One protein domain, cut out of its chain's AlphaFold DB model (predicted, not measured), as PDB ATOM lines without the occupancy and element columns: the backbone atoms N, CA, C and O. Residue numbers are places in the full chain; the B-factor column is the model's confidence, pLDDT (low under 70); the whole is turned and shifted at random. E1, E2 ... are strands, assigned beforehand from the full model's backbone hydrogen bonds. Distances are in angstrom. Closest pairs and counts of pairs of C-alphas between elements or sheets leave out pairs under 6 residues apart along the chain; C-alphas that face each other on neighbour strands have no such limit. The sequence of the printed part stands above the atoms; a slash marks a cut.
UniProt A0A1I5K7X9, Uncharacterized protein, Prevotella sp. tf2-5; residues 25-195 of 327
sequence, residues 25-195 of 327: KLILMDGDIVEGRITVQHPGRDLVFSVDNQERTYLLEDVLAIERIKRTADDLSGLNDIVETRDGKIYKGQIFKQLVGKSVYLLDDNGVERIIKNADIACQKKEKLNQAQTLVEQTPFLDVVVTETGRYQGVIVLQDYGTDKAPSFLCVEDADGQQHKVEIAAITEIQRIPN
ATOM      1  N   LYS A  25     -36.585 -31.054   3.019       92.88
ATOM      2  CA  LYS A  25     -37.670 -30.689   3.942       92.88
ATOM      3  C   LYS A  25     -37.452 -29.277   4.448       92.88
ATOM      4  O   LYS A  25     -36.414 -28.990   5.044       92.88
ATOM      5  N   LEU A  26     -38.441 -28.421   4.246       94.44
ATOM      6  CA  LEU A  26     -38.508 -27.099   4.846       94.44
ATOM      7  C   LEU A  26     -39.276 -27.222   6.166       94.44
ATOM      8  O   LEU A  26     -40.430 -27.643   6.156       94.44
ATOM      9  N   ILE A  27     -38.640 -26.894   7.288       96.38
ATOM     10  CA  ILE A  27     -39.293 -26.811   8.599       96.38
ATOM     11  C   ILE A  27     -39.470 -25.330   8.914       96.38
ATOM     12  O   ILE A  27     -38.486 -24.586   8.988       96.38
ATOM     13  N   LEU A  28     -40.717 -24.911   9.084       96.81
ATOM     14  CA  LEU A  28     -41.105 -23.529   9.334       96.81
ATOM     15  C   LEU A  28     -41.098 -23.200  10.838       96.81
ATOM     16  O   LEU A  28     -40.981 -24.079  11.697       96.81
ATOM     17  N   MET A  29     -41.142 -21.910  11.163       95.44
ATOM     18  CA  MET A  29     -41.027 -21.387  12.533       95.44
ATOM     19  C   MET A  29     -42.307 -21.557  13.371       95.44
ATOM     20  O   MET A  29     -42.236 -21.500  14.598       95.44
ATOM     21  N   ASP A  30     -43.447 -21.801  12.726       94.31
ATOM     22  CA  ASP A  30     -44.715 -22.227  13.335       94.31
ATOM     23  C   ASP A  30     -44.759 -23.741  13.643       94.31
ATOM     24  O   ASP A  30     -45.527 -24.172  14.504       94.31
ATOM     25  N   GLY A  31     -43.891 -24.527  12.999       93.44
ATOM     26  CA  GLY A  31     -43.785 -25.978  13.130       93.44
ATOM     27  C   GLY A  31     -44.233 -26.769  11.897       93.44
ATOM     28  O   GLY A  31     -44.072 -27.992  11.902       93.44
ATOM     29  N   ASP A  32     -44.750 -26.115  10.850       96.19
ATOM     30  CA  ASP A  32     -45.152 -26.796   9.615       96.19
ATOM     31  C   ASP A  32     -43.941 -27.391   8.873       96.19
ATOM     32  O   ASP A  32     -42.827 -26.857   8.894       96.19
ATOM     33  N   ILE A  33     -44.162 -28.526   8.201       94.94
ATOM     34  CA  ILE A  33     -43.131 -29.251   7.446       94.94
ATOM     35  C   ILE A  33     -43.580 -29.399   5.994       94.94
ATOM     36  O   ILE A  33     -44.593 -30.035   5.707       94.94
ATOM     37  N   VAL A  34     -42.788 -28.854   5.072       93.56
ATOM     38  CA  VAL A  34     -43.045 -28.894   3.630       93.56
ATOM     39  C   VAL A  34     -41.998 -29.779   2.956       93.56
ATOM     40  O   VAL A  34     -40.802 -29.496   3.021       93.56
ATOM     41  N   GLU A  35     -42.434 -30.850   2.294       92.00
ATOM     42  CA  GLU A  35     -41.559 -31.730   1.508       92.00
ATOM     43  C   GLU A  35     -41.579 -31.311   0.032       92.00
ATOM     44  O   GLU A  35     -42.641 -31.154  -0.572       92.00
ATOM     45  N   GLY A  36     -40.402 -31.084  -0.548       90.19
ATOM     46  CA  GLY A  36     -40.263 -30.494  -1.881       90.19
ATOM     47  C   GLY A  36     -38.796 -30.335  -2.262       90.19
ATOM     48  O   GLY A  36     -37.952 -31.106  -1.822       90.19
ATOM     49  N   ARG A  37     -38.458 -29.341  -3.079       88.69
ATOM     50  CA  ARG A  37     -37.057 -29.019  -3.407       88.69
ATOM     51  C   ARG A  37     -36.844 -27.515  -3.466       88.69
ATOM     52  O   ARG A  37     -37.707 -26.802  -3.976       88.69
ATOM     53  N   ILE A  38     -35.684 -27.038  -3.025       90.75
ATOM     54  CA  ILE A  38     -35.271 -25.650  -3.279       90.75
ATOM     55  C   ILE A  38     -34.939 -25.519  -4.771       90.75
ATOM     56  O   ILE A  38     -34.036 -26.211  -5.249       90.75
ATOM     57  N   THR A  39     -35.650 -24.650  -5.497       92.50
ATOM     58  CA  THR A  39     -35.403 -24.351  -6.923       92.50
ATOM     59  C   THR A  39     -34.661 -23.037  -7.131       92.50
ATOM     60  O   THR A  39     -33.820 -22.971  -8.025       92.50
ATOM     61  N   VAL A  40     -34.903 -22.024  -6.292       94.62
ATOM     62  CA  VAL A  40     -34.186 -20.735  -6.315       94.62
ATOM     63  C   VAL A  40     -33.887 -20.273  -4.888       94.62
ATOM     64  O   VAL A  40     -34.665 -20.524  -3.970       94.62
ATOM     65  N   GLN A  41     -32.770 -19.580  -4.689       94.06
ATOM     66  CA  GLN A  41     -32.441 -18.848  -3.464       94.06
ATOM     67  C   GLN A  41     -32.081 -17.402  -3.799       94.06
ATOM     68  O   GLN A  41     -31.226 -17.169  -4.652       94.06
ATOM     69  N   HIS A  42     -32.655 -16.448  -3.072       93.31
ATOM     70  CA  HIS A  42     -32.274 -15.039  -3.125       93.31
ATOM     71  C   HIS A  42     -31.428 -14.701  -1.886       93.31
ATOM     72  O   HIS A  42     -31.960 -14.742  -0.769       93.31
ATOM     73  N   PRO A  43     -30.122 -14.390  -2.035       88.62
ATOM     74  CA  PRO A  43     -29.201 -14.259  -0.909       88.62
ATOM     75  C   PRO A  43     -29.700 -13.366   0.235       88.62
ATOM     76  O   PRO A  43     -29.977 -12.182   0.061       88.62
ATOM     77  N   GLY A  44     -29.819 -13.957   1.426       85.62
ATOM     78  CA  GLY A  44     -30.265 -13.275   2.644       85.62
ATOM     79  C   GLY A  44     -31.734 -12.828   2.677       85.62
ATOM     80  O   GLY A  44     -32.091 -12.117   3.615       85.62
ATOM     81  N   ARG A  45     -32.572 -13.217   1.701       92.31
ATOM     82  CA  ARG A  45     -33.970 -12.765   1.576       92.31
ATOM     83  C   ARG A  45     -34.985 -13.911   1.667       92.31
ATOM     84  O   ARG A  45     -35.698 -14.023   2.661       92.31
ATOM     85  N   ASP A  46     -35.046 -14.759   0.648       95.00
ATOM     86  CA  ASP A  46     -36.065 -15.804   0.497       95.00
ATOM     87  C   ASP A  46     -35.537 -17.003  -0.304       95.00
ATOM     88  O   ASP A  46     -34.435 -16.967  -0.865       95.00
ATOM     89  N   LEU A  47     -36.334 -18.067  -0.353       94.88
ATOM     90  CA  LEU A  47     -36.158 -19.175  -1.285       94.88
ATOM     91  C   LEU A  47     -37.468 -19.500  -2.005       94.88
ATOM     92  O   LEU A  47     -38.558 -19.290  -1.471       94.88
ATOM     93  N   VAL A  48     -37.347 -20.060  -3.206       95.00
ATOM     94  CA  VAL A  48     -38.448 -20.676  -3.949       95.00
ATOM     95  C   VAL A  48     -38.358 -22.187  -3.763       95.00
ATOM     96  O   VAL A  48     -37.300 -22.796  -3.951       95.00
ATOM     97  N   PHE A  49     -39.475 -22.783  -3.357       92.69
ATOM     98  CA  PHE A  49     -39.602 -24.195  -3.034       92.69
ATOM     99  C   PHE A  49     -40.677 -24.832  -3.918       92.69
ATOM    100  O   PHE A  49     -41.802 -24.339  -4.004       92.69
ATOM    101  N   SER A  50     -40.329 -25.929  -4.585       91.06
ATOM    102  CA  SER A  50     -41.199 -26.637  -5.524       91.06
ATOM    103  C   SER A  50     -41.796 -27.882  -4.863       91.06
ATOM    104  O   SER A  50     -41.063 -28.789  -4.462       91.06
ATOM    105  N   VAL A  51     -43.127 -27.917  -4.761       88.50
ATOM    106  CA  VAL A  51     -43.939 -28.981  -4.145       88.50
ATOM    107  C   VAL A  51     -44.918 -29.496  -5.196       88.50
ATOM    108  O   VAL A  51     -45.735 -28.728  -5.697       88.50
ATOM    109  N   ASP A  52     -44.805 -30.771  -5.579       84.06
ATOM    110  CA  ASP A  52     -45.608 -31.408  -6.642       84.06
ATOM    111  C   ASP A  52     -45.758 -30.532  -7.916       84.06
ATOM    112  O   ASP A  52     -46.829 -30.393  -8.505       84.06
ATOM    113  N   ASN A  53     -44.634 -29.940  -8.345       81.12
ATOM    114  CA  ASN A  53     -44.478 -29.006  -9.475       81.12
ATOM    115  C   ASN A  53     -45.160 -27.626  -9.332       81.12
ATOM    116  O   ASN A  53     -45.129 -26.845 -10.282       81.12
ATOM    117  N   GLN A  54     -45.705 -27.278  -8.166       89.12
ATOM    118  CA  GLN A  54     -46.088 -25.904  -7.823       89.12
ATOM    119  C   GLN A  54     -44.947 -25.212  -7.075       89.12
ATOM    120  O   GLN A  54     -44.399 -25.776  -6.128       89.12
ATOM    121  N   GLU A  55     -44.593 -23.991  -7.465       93.62
ATOM    122  CA  GLU A  55     -43.584 -23.193  -6.760       93.62
ATOM    123  C   GLU A  55     -44.220 -22.254  -5.730       93.62
ATOM    124  O   GLU A  55     -45.294 -21.691  -5.954       93.62
ATOM    125  N   ARG A  56     -43.554 -22.101  -4.582       95.44
ATOM    126  CA  ARG A  56     -43.954 -21.223  -3.474       95.44
ATOM    127  C   ARG A  56     -42.724 -20.520  -2.910       95.44
ATOM    128  O   ARG A  56     -41.697 -21.163  -2.702       95.44
ATOM    129  N   THR A  57     -42.833 -19.224  -2.640       96.56
ATOM    130  CA  THR A  57     -41.761 -18.445  -2.006       96.56
ATOM    131  C   THR A  57     -41.908 -18.477  -0.487       96.56
ATOM    132  O   THR A  57     -43.008 -18.278   0.024       96.56
ATOM    133  N   TYR A  58     -40.799 -18.681   0.224       95.38
ATOM    134  CA  TYR A  58     -40.715 -18.651   1.686       95.38
ATOM    135  C   TYR A  58     -39.615 -17.675   2.115       95.38
ATOM    136  O   TYR A  58     -38.479 -17.784   1.643       95.38
ATOM    137  N   LEU A  59     -39.930 -16.725   3.001       95.56
ATOM    138  CA  LEU A  59     -38.931 -15.807   3.555       95.56
ATOM    139  C   LEU A  59     -37.971 -16.586   4.459       95.56
ATOM    140  O   LEU A  59     -38.390 -17.465   5.210       95.56
ATOM    141  N   LEU A  60     -36.678 -16.252   4.442       91.62
ATOM    142  CA  LEU A  60     -35.691 -16.972   5.261       91.62
ATOM    143  C   LEU A  60     -35.873 -16.764   6.776       91.62
ATOM    144  O   LEU A  60     -35.279 -17.504   7.555       91.62
ATOM    145  N   GLU A  61     -36.675 -15.783   7.198       94.44
ATOM    146  CA  GLU A  61     -37.037 -15.574   8.606       94.44
ATOM    147  C   GLU A  61     -38.186 -16.475   9.092       94.44
ATOM    148  O   GLU A  61     -38.230 -16.787  10.283       94.44
ATOM    149  N   ASP A  62     -39.027 -16.983   8.182       96.19
ATOM    150  CA  ASP A  62     -40.089 -17.959   8.476       96.19
ATOM    151  C   ASP A  62     -39.561 -19.406   8.527       96.19
ATOM    152  O   ASP A  62     -40.245 -20.314   9.000       96.19
ATOM    153  N   VAL A  63     -38.336 -19.646   8.045       95.81
ATOM    154  CA  VAL A  63     -37.724 -20.979   7.951       95.81
ATOM    155  C   VAL A  63     -36.857 -21.260   9.179       95.81
ATOM    156  O   VAL A  63     -35.783 -20.686   9.357       95.81
ATOM    157  N   LEU A  64     -37.273 -22.220  10.006       96.44
ATOM    158  CA  LEU A  64     -36.492 -22.695  11.150       96.44
ATOM    159  C   LEU A  64     -35.310 -23.559  10.694       96.44
ATOM    160  O   LEU A  64     -34.184 -23.400  11.187       96.44
ATOM    161  N   ALA A  65     -35.568 -24.498   9.780       96.00
ATOM    162  CA  ALA A  65     -34.574 -25.451   9.312       96.00
ATOM    163  C   ALA A  65     -34.816 -25.925   7.876       96.00
ATOM    164  O   ALA A  65     -35.943 -25.954   7.388       96.00
ATOM    165  N   ILE A  66     -33.739 -26.378   7.242       94.88
ATOM    166  CA  ILE A  66     -33.770 -27.141   5.992       94.88
ATOM    167  C   ILE A  66     -33.072 -28.474   6.255       94.88
ATOM    168  O   ILE A  66     -31.928 -28.494   6.719       94.88
ATOM    169  N   GLU A  67     -33.755 -29.581   5.981       94.06
ATOM    170  CA  GLU A  67     -33.219 -30.942   6.072       94.06
ATOM    171  C   GLU A  67     -33.150 -31.600   4.691       94.06
ATOM    172  O   GLU A  67     -33.887 -31.240   3.775       94.06
ATOM    173  N   ARG A  68     -32.267 -32.585   4.543       86.69
ATOM    174  CA  ARG A  68     -32.068 -33.379   3.328       86.69
ATOM    175  C   ARG A  68     -32.127 -34.865   3.660       86.69
ATOM    176  O   ARG A  68     -31.785 -35.284   4.768       86.69
ATOM    177  N   ILE A  69     -32.439 -35.681   2.658       87.00
ATOM    178  CA  ILE A  69     -32.248 -37.132   2.738       87.00
ATOM    179  C   ILE A  69     -30.752 -37.435   2.963       87.00
ATOM    180  O   ILE A  69     -29.887 -37.051   2.169       87.00
ATOM    181  N   LYS A  70     -30.443 -38.129   4.063       89.25
ATOM    182  CA  LYS A  70     -29.114 -38.701   4.326       89.25
ATOM    183  C   LYS A  70     -28.816 -39.770   3.267       89.25
ATOM    184  O   LYS A  70     -29.672 -40.619   3.020       89.25
ATOM    185  N   ARG A  71     -27.621 -39.747   2.666       88.06
ATOM    186  CA  ARG A  71     -27.135 -40.832   1.793       88.06
ATOM    187  C   ARG A  71     -27.188 -42.148   2.563       88.06
ATOM    188  O   ARG A  71     -26.855 -42.183   3.752       88.06
ATOM    189  N   THR A  72     -27.589 -43.230   1.906       84.44
ATOM    190  CA  THR A  72     -27.439 -44.556   2.502       84.44
ATOM    191  C   THR A  72     -25.976 -44.971   2.415       84.44
ATOM    192  O   THR A  72     -25.254 -44.574   1.503       84.44
ATOM    193  N   ALA A  73     -25.531 -45.846   3.317       81.56
ATOM    194  CA  ALA A  73     -24.200 -46.453   3.245       81.56
ATOM    195  C   ALA A  73     -24.079 -47.519   2.123       81.56
ATOM    196  O   ALA A  73     -23.300 -48.463   2.247       81.56
ATOM    197  N   ASP A  74     -24.890 -47.376   1.070       82.50
ATOM    198  CA  ASP A  74     -24.835 -48.107  -0.194       82.50
ATOM    199  C   ASP A  74     -24.702 -47.136  -1.386       82.50
ATOM    200  O   ASP A  74     -24.457 -47.581  -2.501       82.50
ATOM    201  N   ASP A  75     -24.890 -45.824  -1.197       87.00
ATOM    202  CA  ASP A  75     -24.744 -44.817  -2.249       87.00
ATOM    203  C   ASP A  75     -23.252 -44.522  -2.466       87.00
ATOM    204  O   ASP A  75     -22.625 -43.832  -1.663       87.00
ATOM    205  N   LEU A  76     -22.671 -45.046  -3.550       87.88
ATOM    206  CA  LEU A  76     -21.258 -44.838  -3.889       87.88
ATOM    207  C   LEU A  76     -21.023 -43.524  -4.649       87.88
ATOM    208  O   LEU A  76     -19.895 -43.039  -4.688       87.88
ATOM    209  N   SER A  77     -22.072 -42.926  -5.220       89.62
ATOM    210  CA  SER A  77     -22.030 -41.611  -5.872       89.62
ATOM    211  C   SER A  77     -22.569 -40.500  -4.977       89.62
ATOM    212  O   SER A  77     -23.629 -40.620  -4.361       89.62
ATOM    213  N   GLY A  78     -21.882 -39.362  -4.978       91.44
ATOM    214  CA  GLY A  78     -22.309 -38.136  -4.310       91.44
ATOM    215  C   GLY A  78     -21.112 -37.243  -4.015       91.44
ATOM    216  O   GLY A  78     -19.974 -37.623  -4.280       91.44
ATOM    217  N   LEU A  79     -21.342 -36.073  -3.427       93.31
ATOM    218  CA  LEU A  79     -20.251 -35.221  -2.953       93.31
ATOM    219  C   LEU A  79     -20.218 -35.202  -1.426       93.31
ATOM    220  O   LEU A  79     -21.257 -35.253  -0.767       93.31
ATOM    221  N   ASN A  80     -19.009 -35.157  -0.883       94.75
ATOM    222  CA  ASN A  80     -18.746 -34.952   0.528       94.75
ATOM    223  C   ASN A  80     -18.606 -33.452   0.781       94.75
ATOM    224  O   ASN A  80     -17.800 -32.785   0.130       94.75
ATOM    225  N   ASP A  81     -19.374 -32.940   1.735       96.50
ATOM    226  CA  ASP A  81     -19.209 -31.591   2.255       96.50
ATOM    227  C   ASP A  81     -18.028 -31.589   3.239       96.50
ATOM    228  O   ASP A  81     -17.954 -32.419   4.151       96.50
ATOM    229  N   ILE A  82     -17.107 -30.645   3.055       97.88
ATOM    230  CA  ILE A  82     -16.005 -30.366   3.975       97.88
ATOM    231  C   ILE A  82     -16.243 -28.998   4.600       97.88
ATOM    232  O   ILE A  82     -16.347 -28.000   3.893       97.88
ATOM    233  N   VAL A  83     -16.314 -28.947   5.927       98.06
ATOM    234  CA  VAL A  83     -16.514 -27.720   6.705       98.06
ATOM    235  C   VAL A  83     -15.222 -27.406   7.447       98.06
ATOM    236  O   VAL A  83     -14.791 -28.181   8.302       98.06
ATOM    237  N   GLU A  84     -14.614 -26.269   7.124       98.19
ATOM    238  CA  GLU A  84     -13.393 -25.776   7.758       98.19
ATOM    239  C   GLU A  84     -13.744 -24.605   8.680       98.19
ATOM    240  O   GLU A  84     -14.362 -23.625   8.251       98.19
ATOM    241  N   THR A  85     -13.399 -24.713   9.961       97.94
ATOM    242  CA  THR A  85     -13.703 -23.695  10.973       97.94
ATOM    243  C   THR A  85     -12.577 -22.675  11.128       97.94
ATOM    244  O   THR A  85     -11.426 -22.915  10.771       97.94
ATOM    245  N   ARG A  86     -12.901 -21.507  11.691       96.06
ATOM    246  CA  ARG A  86     -11.979 -20.367  11.873       96.06
ATOM    247  C   ARG A  86     -10.835 -20.636  12.856       96.06
ATOM    248  O   ARG A  86      -9.894 -19.852  12.912       96.06
ATOM    249  N   ASP A  87     -10.905 -21.733  13.605       96.38
ATOM    250  CA  ASP A  87      -9.836 -22.268  14.453       96.38
ATOM    251  C   ASP A  87      -9.089 -23.461  13.818       96.38
ATOM    252  O   ASP A  87      -8.326 -24.147  14.498       96.38
ATOM    253  N   GLY A  88      -9.294 -23.714  12.520       95.94
ATOM    254  CA  GLY A  88      -8.540 -24.687  11.728       95.94
ATOM    255  C   GLY A  88      -8.990 -26.144  11.860       95.94
ATOM    256  O   GLY A  88      -8.288 -27.031  11.373       95.94
ATOM    257  N   LYS A  89     -10.135 -26.438  12.497       97.69
ATOM    258  CA  LYS A  89     -10.693 -27.801  12.457       97.69
ATOM    259  C   LYS A  89     -11.344 -28.062  11.103       97.69
ATOM    260  O   LYS A  89     -12.000 -27.194  10.533       97.69
ATOM    261  N   ILE A  90     -11.195 -29.292  10.620       97.88
ATOM    262  CA  ILE A  90     -11.777 -29.759   9.362       97.88
ATOM    263  C   ILE A  90     -12.721 -30.919   9.676       97.88
ATOM    264  O   ILE A  90     -12.334 -31.889  10.332       97.88
ATOM    265  N   TYR A  91     -13.956 -30.821   9.196       97.19
ATOM    266  CA  TYR A  91     -14.976 -31.862   9.288       97.19
ATOM    267  C   TYR A  91     -15.377 -32.298   7.880       97.19
ATOM    268  O   TYR A  91     -15.580 -31.444   7.024       97.19
ATOM    269  N   LYS A  92     -15.508 -33.605   7.635       96.88
ATOM    270  CA  LYS A  92     -15.862 -34.183   6.329       96.88
ATOM    271  C   LYS A  92     -17.025 -35.159   6.484       96.88
ATOM    272  O   LYS A  92     -17.039 -35.930   7.441       96.88
ATOM    273  N   GLY A  93     -17.989 -35.107   5.567       95.12
ATOM    274  CA  GLY A  93     -19.176 -35.964   5.594       95.12
ATOM    275  C   GLY A  93     -20.270 -35.458   4.655       95.12
ATOM    276  O   GLY A  93     -19.979 -35.000   3.553       95.12
ATOM    277  N   GLN A  94     -21.528 -35.505   5.091       94.62
ATOM    278  CA  GLN A  94     -22.669 -34.886   4.407       94.62
ATOM    279  C   GLN A  94     -23.354 -33.870   5.330       94.62
ATOM    280  O   GLN A  94     -23.779 -34.233   6.429       94.62
ATOM    281  N   ILE A  95     -23.557 -32.631   4.871       95.69
ATOM    282  CA  ILE A  95     -24.491 -31.704   5.525       95.69
ATOM    283  C   ILE A  95     -25.910 -32.189   5.212       95.69
ATOM    284  O   ILE A  95     -26.359 -32.147   4.063       95.69
ATOM    285  N   PHE A  96     -26.617 -32.676   6.231       93.62
ATOM    286  CA  PHE A  96     -27.979 -33.208   6.090       93.62
ATOM    287  C   PHE A  96     -29.044 -32.302   6.719       93.62
ATOM    288  O   PHE A  96     -30.224 -32.473   6.434       93.62
ATOM    289  N   LYS A  97     -28.653 -31.342   7.564       95.56
ATOM    290  CA  LYS A  97     -29.563 -30.361   8.167       95.56
ATOM    291  C   LYS A  97     -28.864 -29.024   8.399       95.56
ATOM    292  O   LYS A  97     -27.675 -28.973   8.705       95.56
ATOM    293  N   GLN A  98     -29.619 -27.940   8.292       94.25
ATOM    294  CA  GLN A  98     -29.198 -26.582   8.618       94.25
ATOM    295  C   GLN A  98     -30.293 -25.901   9.434       94.25
ATOM    296  O   GLN A  98     -31.444 -25.870   9.010       94.25
ATOM    297  N   LEU A  99     -29.936 -25.331  10.585       95.25
ATOM    298  CA  LEU A  99     -30.770 -24.366  11.298       95.25
ATOM    299  C   LEU A  99     -30.426 -22.973  10.767       95.25
ATOM    300  O   LEU A  99     -29.267 -22.546  10.853       95.25
ATOM    301  N   VAL A 100     -31.409 -22.269  10.204       90.00
ATOM    302  CA  VAL A 100     -31.164 -21.019   9.468       90.00
ATOM    303  C   VAL A 100     -30.526 -19.970  10.385       90.00
ATOM    304  O   VAL A 100     -30.927 -19.781  11.533       90.00
ATOM    305  N   GLY A 101     -29.440 -19.355   9.902       87.44
ATOM    306  CA  GLY A 101     -28.626 -18.389  10.649       87.44
ATOM    307  C   GLY A 101     -27.868 -18.930  11.874       87.44
ATOM    308  O   GLY A 101     -27.167 -18.152  12.520       87.44
ATOM    309  N   LYS A 102     -27.984 -20.223  12.218       94.19
ATOM    310  CA  LYS A 102     -27.491 -20.793  13.488       94.19
ATOM    311  C   LYS A 102     -26.370 -21.816  13.297       94.19
ATOM    312  O   LYS A 102     -25.257 -21.584  13.771       94.19
ATOM    313  N   SER A 103     -26.646 -22.943  12.643       96.75
ATOM    314  CA  SER A 103     -25.699 -24.063  12.538       96.75
ATOM    315  C   SER A 103     -25.988 -25.004  11.369       96.75
ATOM    316  O   SER A 103     -27.138 -25.165  10.953       96.75
ATOM    317  N   VAL A 104     -24.950 -25.698  10.904       97.00
ATOM    318  CA  VAL A 104     -25.059 -26.892  10.056       97.00
ATOM    319  C   VAL A 104     -24.863 -28.162  10.882       97.00
ATOM    320  O   VAL A 104     -24.144 -28.179  11.883       97.00
ATOM    321  N   TYR A 105     -25.520 -29.229  10.441       97.50
ATOM    322  CA  TYR A 105     -25.447 -30.578  10.983       97.50
ATOM    323  C   TYR A 105     -24.827 -31.470   9.909       97.50
ATOM    324  O   TYR A 105     -25.427 -31.709   8.854       97.50
ATOM    325  N   LEU A 106     -23.611 -31.930  10.181       97.12
ATOM    326  CA  LEU A 106     -22.837 -32.808   9.317       97.12
ATOM    327  C   LEU A 106     -22.842 -34.223   9.903       97.12
ATOM    328  O   LEU A 106     -22.582 -34.402  11.090       97.12
ATOM    329  N   LEU A 107     -23.139 -35.218   9.072       95.25
ATOM    330  CA  LEU A 107     -22.988 -36.638   9.384       95.25
ATOM    331  C   LEU A 107     -21.681 -37.115   8.747       95.25
ATOM    332  O   LEU A 107     -21.552 -37.010   7.527       95.25
ATOM    333  N   ASP A 108     -20.721 -37.590   9.540       92.19
ATOM    334  CA  ASP A 108     -19.479 -38.158   8.995       92.19
ATOM    335  C   ASP A 108     -19.628 -39.628   8.572       92.19
ATOM    336  O   ASP A 108     -20.639 -40.278   8.850       92.19
ATOM    337  N   ASP A 109     -18.613 -40.151   7.883       85.12
ATOM    338  CA  ASP A 109     -18.637 -41.486   7.268       85.12
ATOM    339  C   ASP A 109     -18.729 -42.641   8.295       85.12
ATOM    340  O   ASP A 109     -19.030 -43.774   7.923       85.12
ATOM    341  N   ASN A 110     -18.533 -42.369   9.596       85.88
ATOM    342  CA  ASN A 110     -18.747 -43.330  10.689       85.88
ATOM    343  C   ASN A 110     -20.165 -43.238  11.287       85.88
ATOM    344  O   ASN A 110     -20.473 -43.922  12.263       85.88
ATOM    345  N   GLY A 111     -21.024 -42.372  10.743       87.44
ATOM    346  CA  GLY A 111     -22.368 -42.103  11.249       87.44
ATOM    347  C   GLY A 111     -22.417 -41.145  12.444       87.44
ATOM    348  O   GLY A 111     -23.460 -41.054  13.092       87.44
ATOM    349  N   VAL A 112     -21.332 -40.426  12.760       93.88
ATOM    350  CA  VAL A 112     -21.317 -39.470  13.879       93.88
ATOM    351  C   VAL A 112     -21.860 -38.117  13.418       93.88
ATOM    352  O   VAL A 112     -21.339 -37.505  12.485       93.88
ATOM    353  N   GLU A 113     -22.900 -37.626  14.096       96.38
ATOM    354  CA  GLU A 113     -23.445 -36.286  13.864       96.38
ATOM    355  C   GLU A 113     -22.616 -35.201  14.564       96.38
ATOM    356  O   GLU A 113     -22.210 -35.333  15.722       96.38
ATOM    357  N   ARG A 114     -22.379 -34.097  13.853       96.62
ATOM    358  CA  ARG A 114     -21.558 -32.965  14.288       96.62
ATOM    359  C   ARG A 114     -22.302 -31.662  14.024       96.62
ATOM    360  O   ARG A 114     -22.702 -31.389  12.894       96.62
ATOM    361  N   ILE A 115     -22.468 -30.852  15.068       97.81
ATOM    362  CA  ILE A 115     -23.136 -29.547  15.000       97.81
ATOM    363  C   ILE A 115     -22.063 -28.461  14.940       97.81
ATOM    364  O   ILE A 115     -21.257 -28.338  15.863       97.81
ATOM    365  N   ILE A 116     -22.062 -27.667  13.871       97.69
ATOM    366  CA  ILE A 116     -21.068 -26.616  13.617       97.69
ATOM    367  C   ILE A 116     -21.821 -25.291  13.478       97.69
ATOM    368  O   ILE A 116     -22.720 -25.179  12.644       97.69
ATOM    369  N   LYS A 117     -21.515 -24.285  14.307       97.50
ATOM    370  CA  LYS A 117     -22.221 -22.991  14.262       97.50
ATOM    371  C   LYS A 117     -21.770 -22.191  13.047       97.50
ATOM    372  O   LYS A 117     -20.576 -22.117  12.790       97.50
ATOM    373  N   ASN A 118     -22.686 -21.495  12.378       93.69
ATOM    374  CA  ASN A 118     -22.377 -20.742  11.154       93.69
ATOM    375  C   ASN A 118     -21.306 -19.653  11.370       93.69
ATOM    376  O   ASN A 118     -20.524 -19.375  10.468       93.69
ATOM    377  N   ALA A 119     -21.244 -19.060  12.568       94.19
ATOM    378  CA  ALA A 119     -20.217 -18.080  12.934       94.19
ATOM    379  C   ALA A 119     -18.800 -18.685  13.014       94.19
ATOM    380  O   ALA A 119     -17.822 -18.005  12.707       94.19
ATOM    381  N   ASP A 120     -18.698 -19.965  13.384       96.69
ATOM    382  CA  ASP A 120     -17.429 -20.664  13.588       96.69
ATOM    383  C   ASP A 120     -16.826 -21.152  12.249       96.69
ATOM    384  O   ASP A 120     -15.663 -21.549  12.217       96.69
ATOM    385  N   ILE A 121     -17.575 -21.115  11.136       97.06
ATOM    386  CA  ILE A 121     -17.145 -21.617   9.817       97.06
ATOM    387  C   ILE A 121     -16.335 -20.553   9.057       97.06
ATOM    388  O   ILE A 121     -16.758 -19.399   8.938       97.06
ATOM    389  N   ALA A 122     -15.179 -20.953   8.521       97.31
ATOM    390  CA  ALA A 122     -14.347 -20.161   7.615       97.31
ATOM    391  C   ALA A 122     -14.742 -20.398   6.148       97.31
ATOM    392  O   ALA A 122     -15.026 -19.441   5.429       97.31
ATOM    393  N   CYS A 123     -14.852 -21.664   5.731       96.94
ATOM    394  CA  CYS A 123     -15.353 -22.040   4.409       96.94
ATOM    395  C   CYS A 123     -16.039 -23.420   4.401       96.94
ATOM    396  O   CYS A 123     -15.878 -24.228   5.321       96.94
ATOM    397  N   GLN A 124     -16.810 -23.684   3.347       98.06
ATOM    398  CA  GLN A 124     -17.325 -25.006   2.989       98.06
ATOM    399  C   GLN A 124     -16.822 -25.393   1.599       98.06
ATOM    400  O   GLN A 124     -16.855 -24.573   0.686       98.06
ATOM    401  N   LYS A 125     -16.375 -26.636   1.430       97.62
ATOM    402  CA  LYS A 125     -15.837 -27.198   0.182       97.62
ATOM    403  C   LYS A 125     -16.607 -28.463  -0.203       97.62
ATOM    404  O   LYS A 125     -17.183 -29.112   0.671       97.62
ATOM    405  N   LYS A 126     -16.578 -28.850  -1.480       95.94
ATOM    406  CA  LYS A 126     -17.057 -30.162  -1.945       95.94
ATOM    407  C   LYS A 126     -15.922 -31.025  -2.476       95.94
ATOM    408  O   LYS A 126     -15.094 -30.564  -3.253       95.94
ATOM    409  N   GLU A 127     -15.941 -32.301  -2.114       94.25
ATOM    410  CA  GLU A 127     -15.101 -33.342  -2.710       94.25
ATOM    411  C   GLU A 127     -15.953 -34.460  -3.310       94.25
ATOM    412  O   GLU A 127     -17.036 -34.772  -2.815       94.25
ATOM    413  N   LYS A 128     -15.429 -35.134  -4.335       94.12
ATOM    414  CA  LYS A 128     -16.011 -36.370  -4.869       94.12
ATOM    415  C   LYS A 128     -16.052 -37.483  -3.814       94.12
ATOM    416  O   LYS A 128     -15.054 -37.706  -3.127       94.12
ATOM    417  N   LEU A 129     -17.158 -38.229  -3.739       92.00
ATOM    418  CA  LEU A 129     -17.189 -39.521  -3.044       92.00
ATOM    419  C   LEU A 129     -16.512 -40.589  -3.918       92.00
ATOM    420  O   LEU A 129     -15.510 -41.178  -3.514       92.00
ATOM    421  N   ASN A 130     -16.995 -40.766  -5.149       90.62
ATOM    422  CA  ASN A 130     -16.380 -41.633  -6.148       90.62
ATOM    423  C   ASN A 130     -15.344 -40.857  -6.970       90.62
ATOM    424  O   ASN A 130     -15.682 -39.932  -7.709       90.62
ATOM    425  N   GLN A 131     -14.075 -41.255  -6.886       91.81
ATOM    426  CA  GLN A 131     -13.005 -40.606  -7.648       91.81
ATOM    427  C   GLN A 131     -13.045 -40.920  -9.151       91.81
ATOM    428  O   GLN A 131     -12.538 -40.113  -9.928       91.81
ATOM    429  N   ALA A 132     -13.677 -42.027  -9.560       89.56
ATOM    430  CA  ALA A 132     -13.805 -42.438 -10.961       89.56
ATOM    431  C   ALA A 132     -14.926 -41.713 -11.735       89.56
ATOM    432  O   ALA A 132     -15.033 -41.893 -12.941       89.56
ATOM    433  N   GLN A 133     -15.742 -40.900 -11.058       91.38
ATOM    434  CA  GLN A 133     -16.726 -40.004 -11.675       91.38
ATOM    435  C   GLN A 133     -16.217 -38.550 -11.662       91.38
ATOM    436  O   GLN A 133     -15.275 -38.201 -10.942       91.38
ATOM    437  N   THR A 134     -16.853 -37.674 -12.430       93.25
ATOM    438  CA  THR A 134     -16.769 -36.207 -12.311       93.25
ATOM    439  C   THR A 134     -17.558 -35.697 -11.093       93.25
ATOM    440  O   THR A 134     -18.187 -36.475 -10.370       93.25
ATOM    441  N   LEU A 135     -17.532 -34.383 -10.829       93.31
ATOM    442  CA  LEU A 135     -18.472 -33.757  -9.887       93.31
ATOM    443  C   LEU A 135     -19.909 -33.796 -10.428       93.31
ATOM    444  O   LEU A 135     -20.838 -34.143  -9.699       93.31
ATOM    445  N   VAL A 136     -20.068 -33.472 -11.716       93.38
ATOM    446  CA  VAL A 136     -21.347 -33.394 -12.437       93.38
ATOM    447  C   VAL A 136     -22.099 -34.726 -12.374       93.38
ATOM    448  O   VAL A 136     -23.243 -34.760 -11.925       93.38
ATOM    449  N   GLU A 137     -21.450 -35.844 -12.702       93.00
ATOM    450  CA  GLU A 137     -22.060 -37.185 -12.635       93.00
ATOM    451  C   GLU A 137     -22.498 -37.602 -11.222       93.00
ATOM    452  O   GLU A 137     -23.225 -38.582 -11.075       93.00
ATOM    453  N   GLN A 138     -22.081 -36.877 -10.179       92.81
ATOM    454  CA  GLN A 138     -22.411 -37.147  -8.779       92.81
ATOM    455  C   GLN A 138     -23.461 -36.182  -8.194       92.81
ATOM    456  O   GLN A 138     -23.828 -36.338  -7.028       92.81
ATOM    457  N   THR A 139     -24.002 -35.240  -8.982       89.94
ATOM    458  CA  THR A 139     -25.072 -34.324  -8.547       89.94
ATOM    459  C   THR A 139     -26.258 -34.224  -9.525       89.94
ATOM    460  O   THR A 139     -26.092 -33.771 -10.652       89.94
ATOM    461  N   PRO A 140     -27.484 -34.589  -9.101       88.44
ATOM    462  CA  PRO A 140     -28.734 -34.335  -9.838       88.44
ATOM    463  C   PRO A 140     -29.224 -32.908  -9.914       88.44
ATOM    464  O   PRO A 140     -30.241 -32.676 -10.562       88.44
ATOM    465  N   PHE A 141     -28.528 -31.964  -9.292       90.62
ATOM    466  CA  PHE A 141     -28.769 -30.557  -9.547       90.62
ATOM    467  C   PHE A 141     -27.456 -29.882  -9.903       90.62
ATOM    468  O   PHE A 141     -26.455 -30.066  -9.206       90.62
ATOM    469  N   LEU A 142     -27.476 -29.124 -10.995       94.50
ATOM    470  CA  LEU A 142     -26.469 -28.106 -11.236       94.50
ATOM    471  C   LEU A 142     -26.943 -26.821 -10.566       94.50
ATOM    472  O   LEU A 142     -28.116 -26.441 -10.665       94.50
ATOM    473  N   ASP A 143     -26.018 -26.172  -9.882       96.50
ATOM    474  CA  ASP A 143     -26.204 -24.832  -9.363       96.50
ATOM    475  C   ASP A 143     -26.012 -23.845 -10.527       96.50
ATOM    476  O   ASP A 143     -25.073 -23.981 -11.317       96.50
ATOM    477  N   VAL A 144     -26.883 -22.840 -10.640       97.44
ATOM    478  CA  VAL A 144     -26.691 -21.705 -11.555       97.44
ATOM    479  C   VAL A 144     -26.622 -20.431 -10.730       97.44
ATOM    480  O   VAL A 144     -27.644 -19.935 -10.254       97.44
ATOM    481  N   VAL A 145     -25.411 -19.909 -10.550       98.00
ATOM    482  CA  VAL A 145     -25.158 -18.649  -9.845       98.00
ATOM    483  C   VAL A 145     -25.366 -17.494 -10.820       98.00
ATOM    484  O   VAL A 145     -24.761 -17.470 -11.895       98.00
ATOM    485  N   VAL A 146     -26.221 -16.542 -10.457       97.56
ATOM    486  CA  VAL A 146     -26.644 -15.434 -11.321       97.56
ATOM    487  C   VAL A 146     -26.175 -14.111 -10.730       97.56
ATOM    488  O   VAL A 146     -26.343 -13.863  -9.538       97.56
ATOM    489  N   THR A 147     -25.606 -13.251 -11.568       97.00
ATOM    490  CA  THR A 147     -25.279 -11.858 -11.241       97.00
ATOM    491  C   THR A 147     -26.000 -10.920 -12.212       97.00
ATOM    492  O   THR A 147     -26.660 -11.365 -13.152       97.00
ATOM    493  N   GLU A 148     -25.854  -9.605 -12.038       94.75
ATOM    494  CA  GLU A 148     -26.330  -8.618 -13.025       94.75
ATOM    495  C   GLU A 148     -25.617  -8.722 -14.391       94.75
ATOM    496  O   GLU A 148     -26.107  -8.202 -15.389       94.75
ATOM    497  N   THR A 149     -24.453  -9.381 -14.444       92.56
ATOM    498  CA  THR A 149     -23.525  -9.378 -15.589       92.56
ATOM    499  C   THR A 149     -23.245 -10.761 -16.181       92.56
ATOM    500  O   THR A 149     -22.637 -10.843 -17.248       92.56
ATOM    501  N   GLY A 150     -23.664 -11.849 -15.527       93.88
ATOM    502  CA  GLY A 150     -23.323 -13.209 -15.938       93.88
ATOM    503  C   GLY A 150     -24.145 -14.301 -15.251       93.88
ATOM    504  O   GLY A 150     -24.870 -14.069 -14.283       93.88
ATOM    505  N   ARG A 151     -24.032 -15.521 -15.784       97.31
ATOM    506  CA  ARG A 151     -24.638 -16.744 -15.241       97.31
ATOM    507  C   ARG A 151     -23.609 -17.866 -15.303       97.31
ATOM    508  O   ARG A 151     -23.079 -18.140 -16.376       97.31
ATOM    509  N   TYR A 152     -23.351 -18.507 -14.169       97.44
ATOM    510  CA  TYR A 152     -22.325 -19.536 -14.007       97.44
ATOM    511  C   TYR A 152     -23.001 -20.841 -13.597       97.44
ATOM    512  O   TYR A 152     -23.540 -20.935 -12.495       97.44
ATOM    513  N   GLN A 153     -23.022 -21.821 -14.502       97.19
ATOM    514  CA  GLN A 153     -23.673 -23.116 -14.305       97.19
ATOM    515  C   GLN A 153     -22.633 -24.201 -14.028       97.19
ATOM    516  O   GLN A 153     -21.673 -24.342 -14.782       97.19
ATOM    517  N   GLY A 154     -22.859 -25.008 -12.996       96.62
ATOM    518  CA  GLY A 154     -21.968 -26.109 -12.649       96.62
ATOM    519  C   GLY A 154     -22.276 -26.678 -11.272       96.62
ATOM    520  O   GLY A 154     -23.436 -26.849 -10.903       96.62
ATOM    521  N   VAL A 155     -21.231 -26.959 -10.505       96.75
ATOM    522  CA  VAL A 155     -21.311 -27.367  -9.100       96.75
ATOM    523  C   VAL A 155     -20.623 -26.302  -8.259       96.75
ATOM    524  O   VAL A 155     -19.461 -25.988  -8.519       96.75
ATOM    525  N   ILE A 156     -21.277 -25.749  -7.235       97.81
ATOM    526  CA  ILE A 156     -20.560 -24.849  -6.319       97.81
ATOM    527  C   ILE A 156     -19.641 -25.695  -5.418       97.81
ATOM    528  O   ILE A 156     -20.097 -26.413  -4.521       97.81
ATOM    529  N   VAL A 157     -18.335 -25.613  -5.677       97.50
ATOM    530  CA  VAL A 157     -17.281 -26.416  -5.029       97.50
ATOM    531  C   VAL A 157     -16.684 -25.768  -3.785       97.50
ATOM    532  O   VAL A 157     -16.072 -26.461  -2.974       97.50
ATOM    533  N   LEU A 158     -16.869 -24.458  -3.615       97.88
ATOM    534  CA  LEU A 158     -16.397 -23.683  -2.467       97.88
ATOM    535  C   LEU A 158     -17.389 -22.555  -2.156       97.88
ATOM    536  O   LEU A 158     -17.769 -21.817  -3.062       97.88
ATOM    537  N   GLN A 159     -17.739 -22.379  -0.880       97.50
ATOM    538  CA  GLN A 159     -18.146 -21.091  -0.314       97.50
ATOM    539  C   GLN A 159     -17.115 -20.658   0.729       97.50
ATOM    540  O   GLN A 159     -16.872 -21.374   1.699       97.50
ATOM    541  N   ASP A 160     -16.578 -19.455   0.574       97.31
ATOM    542  CA  ASP A 160     -15.783 -18.761   1.585       97.31
ATOM    543  C   ASP A 160     -16.663 -17.710   2.285       97.31
ATOM    544  O   ASP A 160     -17.345 -16.920   1.624       97.31
ATOM    545  N   TYR A 161     -16.682 -17.703   3.622       94.31
ATOM    546  CA  TYR A 161     -17.485 -16.759   4.415       94.31
ATOM    547  C   TYR A 161     -16.783 -15.424   4.672       94.31
ATOM    548  O   TYR A 161     -17.352 -14.557   5.339       94.31
ATOM    549  N   GLY A 162     -15.566 -15.246   4.165       93.25
ATOM    550  CA  GLY A 162     -14.789 -14.028   4.287       93.25
ATOM    551  C   GLY A 162     -14.420 -13.676   5.729       93.25
ATOM    552  O   GLY A 162     -14.507 -14.479   6.670       93.25
ATOM    553  N   THR A 163     -13.992 -12.430   5.893       91.62
ATOM    554  CA  THR A 163     -13.693 -11.766   7.172       91.62
ATOM    555  C   THR A 163     -13.983 -10.270   7.031       91.62
ATOM    556  O   THR A 163     -14.196  -9.786   5.923       91.62
ATOM    557  N   ASP A 164     -13.845  -9.492   8.106       89.19
ATOM    558  CA  ASP A 164     -13.888  -8.017   8.056       89.19
ATOM    559  C   ASP A 164     -12.852  -7.380   7.093       89.19
ATOM    560  O   ASP A 164     -12.862  -6.169   6.880       89.19
ATOM    561  N   LYS A 165     -11.925  -8.178   6.536       90.94
ATOM    562  CA  LYS A 165     -10.849  -7.761   5.620       90.94
ATOM    563  C   LYS A 165     -10.891  -8.439   4.243       90.94
ATOM    564  O   LYS A 165     -10.041  -8.128   3.414       90.94
ATOM    565  N   ALA A 166     -11.808  -9.378   4.002       92.38
ATOM    566  CA  ALA A 166     -11.867 -10.152   2.760       92.38
ATOM    567  C   ALA A 166     -13.322 -10.513   2.408       92.38
ATOM    568  O   ALA A 166     -14.018 -11.045   3.277       92.38
ATOM    569  N   PRO A 167     -13.789 -10.258   1.169       94.12
ATOM    570  CA  PRO A 167     -15.165 -10.540   0.775       94.12
ATOM    571  C   PRO A 167     -15.451 -12.044   0.783       94.12
ATOM    572  O   PRO A 167     -14.580 -12.857   0.470       94.12
ATOM    573  N   SER A 168     -16.689 -12.405   1.108       95.25
ATOM    574  CA  SER A 168     -17.203 -13.761   0.938       95.25
ATOM    575  C   SER A 168     -17.488 -14.049  -0.540       95.25
ATOM    576  O   SER A 168     -17.910 -13.167  -1.295       95.25
ATOM    577  N   PHE A 169     -17.273 -15.290  -0.972       97.25
ATOM    578  CA  PHE A 169     -17.426 -15.686  -2.375       97.25
ATOM    579  C   PHE A 169     -17.799 -17.160  -2.543       97.25
ATOM    580  O   PHE A 169     -17.658 -17.966  -1.623       97.25
ATOM    581  N   LEU A 170     -18.249 -17.500  -3.747       97.44
ATOM    582  CA  LEU A 170     -18.394 -18.859  -4.254       97.44
ATOM    583  C   LEU A 170     -17.326 -19.156  -5.313       97.44
ATOM    584  O   LEU A 170     -16.896 -18.240  -6.016       97.44
ATOM    585  N   CYS A 171     -16.984 -20.431  -5.494       98.06
ATOM    586  CA  CYS A 171     -16.431 -20.933  -6.755       98.06
ATOM    587  C   CYS A 171     -17.375 -21.985  -7.349       98.06
ATOM    588  O   CYS A 171     -17.702 -22.964  -6.674       98.06
ATOM    589  N   VAL A 172     -17.787 -21.790  -8.602       97.94
ATOM    590  CA  VAL A 172     -18.543 -22.766  -9.404       97.94
ATOM    591  C   VAL A 172     -17.567 -23.501 -10.314       97.94
ATOM    592  O   VAL A 172     -16.865 -22.840 -11.071       97.94
ATOM    593  N   GLU A 173     -17.516 -24.829 -10.258       97.31
ATOM    594  CA  GLU A 173     -16.803 -25.655 -11.240       97.31
ATOM    595  C   GLU A 173     -17.796 -26.123 -12.308       97.31
ATOM    596  O   GLU A 173     -18.817 -26.732 -11.974       97.31
ATOM    597  N   ASP A 174     -17.543 -25.787 -13.572       94.56
ATOM    598  CA  ASP A 174     -18.406 -26.156 -14.697       94.56
ATOM    599  C   ASP A 174     -18.123 -27.572 -15.240       94.56
ATOM    600  O   ASP A 174     -17.353 -28.349 -14.669       94.56
ATOM    601  N   ALA A 175     -18.800 -27.947 -16.329       89.50
ATOM    602  CA  ALA A 175     -18.689 -29.281 -16.921       89.50
ATOM    603  C   ALA A 175     -17.321 -29.566 -17.574       89.50
ATOM    604  O   ALA A 175     -16.961 -30.737 -17.703       89.50
ATOM    605  N   ASP A 176     -16.562 -28.529 -17.939       90.06
ATOM    606  CA  ASP A 176     -15.204 -28.637 -18.488       90.06
ATOM    607  C   ASP A 176     -14.128 -28.578 -17.379       90.06
ATOM    608  O   ASP A 176     -12.932 -28.715 -17.649       90.06
ATOM    609  N   GLY A 177     -14.541 -28.401 -16.117       90.56
ATOM    610  CA  GLY A 177     -13.659 -28.289 -14.954       90.56
ATOM    611  C   GLY A 177     -13.077 -26.888 -14.742       90.56
ATOM    612  O   GLY A 177     -12.151 -26.727 -13.943       90.56
ATOM    613  N   GLN A 178     -13.581 -25.860 -15.434       95.06
ATOM    614  CA  GLN A 178     -13.171 -24.479 -15.186       95.06
ATOM    615  C   GLN A 178     -13.884 -23.933 -13.940       95.06
ATOM    616  O   GLN A 178     -15.094 -24.075 -13.768       95.06
ATOM    617  N   GLN A 179     -13.114 -23.288 -13.055       97.06
ATOM    618  CA  GLN A 179     -13.634 -22.686 -11.827       97.06
ATOM    619  C   GLN A 179     -13.872 -21.178 -11.976       97.06
ATOM    620  O   GLN A 179     -12.951 -20.406 -12.250       97.06
ATOM    621  N   HIS A 180     -15.107 -20.756 -11.711       97.12
ATOM    622  CA  HIS A 180     -15.581 -19.374 -11.786       97.12
ATOM    623  C   HIS A 180     -15.810 -18.818 -10.380       97.12
ATOM    624  O   HIS A 180     -16.691 -19.292  -9.658       97.12
ATOM    625  N   LYS A 181     -15.028 -17.810  -9.979       97.50
ATOM    626  CA  LYS A 181     -15.169 -17.142  -8.675       97.50
ATOM    627  C   LYS A 181     -16.204 -16.014  -8.747       97.50
ATOM    628  O   LYS A 181     -16.060 -15.111  -9.567       97.50
ATOM    629  N   VAL A 182     -17.184 -16.015  -7.842       97.38
ATOM    630  CA  VAL A 182     -18.256 -15.002  -7.766       97.38
ATOM    631  C   VAL A 182     -18.402 -14.494  -6.329       97.38
ATOM    632  O   VAL A 182     -18.616 -15.283  -5.413       97.38
ATOM    633  N   GLU A 183     -18.289 -13.184  -6.096       96.38
ATOM    634  CA  GLU A 183     -18.490 -12.602  -4.757       96.38
ATOM    635  C   GLU A 183     -19.969 -12.621  -4.350       96.38
ATOM    636  O   GLU A 183     -20.834 -12.277  -5.155       96.38
ATOM    637  N   ILE A 184     -20.271 -12.964  -3.089       94.00
ATOM    638  CA  ILE A 184     -21.658 -13.131  -2.601       94.00
ATOM    639  C   ILE A 184     -22.491 -11.861  -2.818       94.00
ATOM    640  O   ILE A 184     -23.673 -11.944  -3.140       94.00
ATOM    641  N   ALA A 185     -21.872 -10.686  -2.676       93.88
ATOM    642  CA  ALA A 185     -22.526  -9.389  -2.833       93.88
ATOM    643  C   ALA A 185     -22.962  -9.065  -4.278       93.88
ATOM    644  O   ALA A 185     -23.763  -8.153  -4.463       93.88
ATOM    645  N   ALA A 186     -22.453  -9.790  -5.280       96.19
ATOM    646  CA  ALA A 186     -22.831  -9.638  -6.687       96.19
ATOM    647  C   ALA A 186     -23.899 -10.652  -7.145       96.19
ATOM    648  O   ALA A 186     -24.361 -10.574  -8.284       96.19
ATOM    649  N   ILE A 187     -24.276 -11.613  -6.290       97.12
ATOM    650  CA  ILE A 187     -25.231 -12.671  -6.632       97.12
ATOM    651  C   ILE A 187     -26.660 -12.170  -6.412       97.12
ATOM    652  O   ILE A 187     -27.039 -11.811  -5.297       97.12
ATOM    653  N   THR A 188     -27.470 -12.192  -7.468       96.88
ATOM    654  CA  THR A 188     -28.895 -11.834  -7.418       96.88
ATOM    655  C   THR A 188     -29.760 -13.030  -7.021       96.88
ATOM    656  O   THR A 188     -30.670 -12.893  -6.202       96.88
ATOM    657  N   GLU A 189     -29.440 -14.214  -7.547       96.12
ATOM    658  CA  GLU A 189     -30.090 -15.489  -7.234       96.12
ATOM    659  C   GLU A 189     -29.145 -16.688  -7.468       96.12
ATOM    660  O   GLU A 189     -28.161 -16.602  -8.209       96.12
ATOM    661  N   ILE A 190     -29.469 -17.831  -6.859       97.25
ATOM    662  CA  ILE A 190     -28.900 -19.143  -7.198       97.25
ATOM    663  C   ILE A 190     -30.051 -20.073  -7.549       97.25
ATOM    664  O   ILE A 190     -30.895 -20.356  -6.698       97.25
ATOM    665  N   GLN A 191     -30.072 -20.562  -8.785       95.56
ATOM    666  CA  GLN A 191     -31.045 -21.547  -9.252       95.56
ATOM    667  C   GLN A 191     -30.487 -22.969  -9.092       95.56
ATOM    668  O   GLN A 191     -29.273 -23.169  -9.132       95.56
ATOM    669  N   ARG A 192     -31.364 -23.967  -8.963       91.88
ATOM    670  CA  ARG A 192     -31.012 -25.395  -8.931       91.88
ATOM    671  C   ARG A 192     -31.760 -26.144 -10.024       91.88
ATOM    672  O   ARG A 192     -32.946 -26.449  -9.883       91.88
ATOM    673  N   ILE A 193     -31.069 -26.443 -11.121       90.75
ATOM    674  CA  ILE A 193     -31.663 -27.086 -12.303       90.75
ATOM    675  C   ILE A 193     -31.382 -28.598 -12.306       90.75
ATOM    676  O   ILE A 193     -30.281 -28.994 -11.925       90.75
ATOM    677  N   PRO A 194     -32.327 -29.465 -12.724       90.25
ATOM    678  CA  PRO A 194     -32.088 -30.907 -12.788       90.25
ATOM    679  C   PRO A 194     -30.951 -31.264 -13.749       90.25
ATOM    680  O   PRO A 194     -30.947 -30.828 -14.900       90.25
ATOM    681  N   ASN A 195     -30.022 -32.104 -13.299       91.50
ATOM    682  CA  ASN A 195     -28.913 -32.597 -14.104       91.50
ATOM    683  C   ASN A 195     -29.281 -33.922 -14.791       91.50
ATOM    684  O   ASN A 195     -29.631 -34.903 -14.131       91.50
TER     685      ASN A 195
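AT A GLANCE: This is residues 25 to 195 of the 327 residues of an uncharacterized protein of Prevotella sp. tf2-5 (UniProt A0A1I5K7X9). A closed barrel of nine strands, with E1 E2 E15 E11 E12 E10 E6 E7 E5 round the ring and back to E1, has a further pair of strands outside it at three places: E3 and E4 by E2, E8 and E9 by E7, E13 and E14 by E12. The parts are three meanders set in a triangle, each strand the antiparallel neighbour of the one before, E1 E2 E3 E4, E6 E7 E8 E9 and E11 E12 E13 E14; E5, E10 and E15 join them. The printed part has 171 residues, with strands E1 to E15 in that order, no named helix and antiparallel neighbour pairs throughout: all strand. It is compact, with a radius of gyration of the C-alphas of 15.8 A, and rounded, 41 by 40 by 36 A.

HOW THE PARTS SIT: E1, residues 25 to 28, and E2, residues 33 to 42, form a hairpin, with N 26 and O 34 within hydrogen-bond range at 2.9 A. E2 bends by 88 degrees at residue 36 and forms a hairpin with E3, residues 46 to 51, N 37 to O 50 being 3.0 A. E3 and E4, residues 54 to 59, are a hairpin, N 49 to O 56 at 2.8 A. E5, residues 63 to 68, lies on the other side of E1 from E2, N 27 to O 65 at 2.9 A. E6, residues 79 to 85, and E7, residues 90 to 99, are a hairpin, N 81 to O 93 at 2.8 A. E7 bends by 96 degrees at residue 93; it pairs with E5, N 66 to O 98 at 2.9 A, and in a hairpin with E8, residues 103 to 107, N 94 to O 107 at 2.9 A. E8 and E9, residues 113 to 117, are a hairpin, N 104 to O 116 at 2.9 A. E10, residues 121 to 128, pairs with E6, N 80 to O 127 at 2.8 A. E11, residues 141 to 147, and E12, residues 151 to 160, are a hairpin, N 143 to O 154 at 2.9 A. E12 bends by 100 degrees at residue 154; it pairs with E10, N 124 to O 159 at 2.8 A, and in a hairpin with E13, residues 169 to 173, N 155 to O 173 at 2.8 A. E13 and E14, residues 179 to 183, are a hairpin, N 170 to O 182 at 2.8 A. E15, residues 187 to 194, has E11 on one side, N 144 to O 191 at 2.8 A, and E2 on the other, N 41 to O 190 at 2.9 A.

IN THESE COORDINATES: E1 begins at C-alpha 25, (-37.670, -30.689, 3.942), and E15 ends at C-alpha 194, (-32.088, -30.907, -12.788). E2 and E10 each measure 20.8 A, and E15 20.4 A.

THE WHOLE: The C-alphas of Asp 30 and Ala 132, 44.2 A apart, are the two farthest apart. The printed part has no cut; the link from E10 to E11, residues 129 to 140, is long. The mean pLDDT of the printed part is 93.8, and no printed residue is under 70.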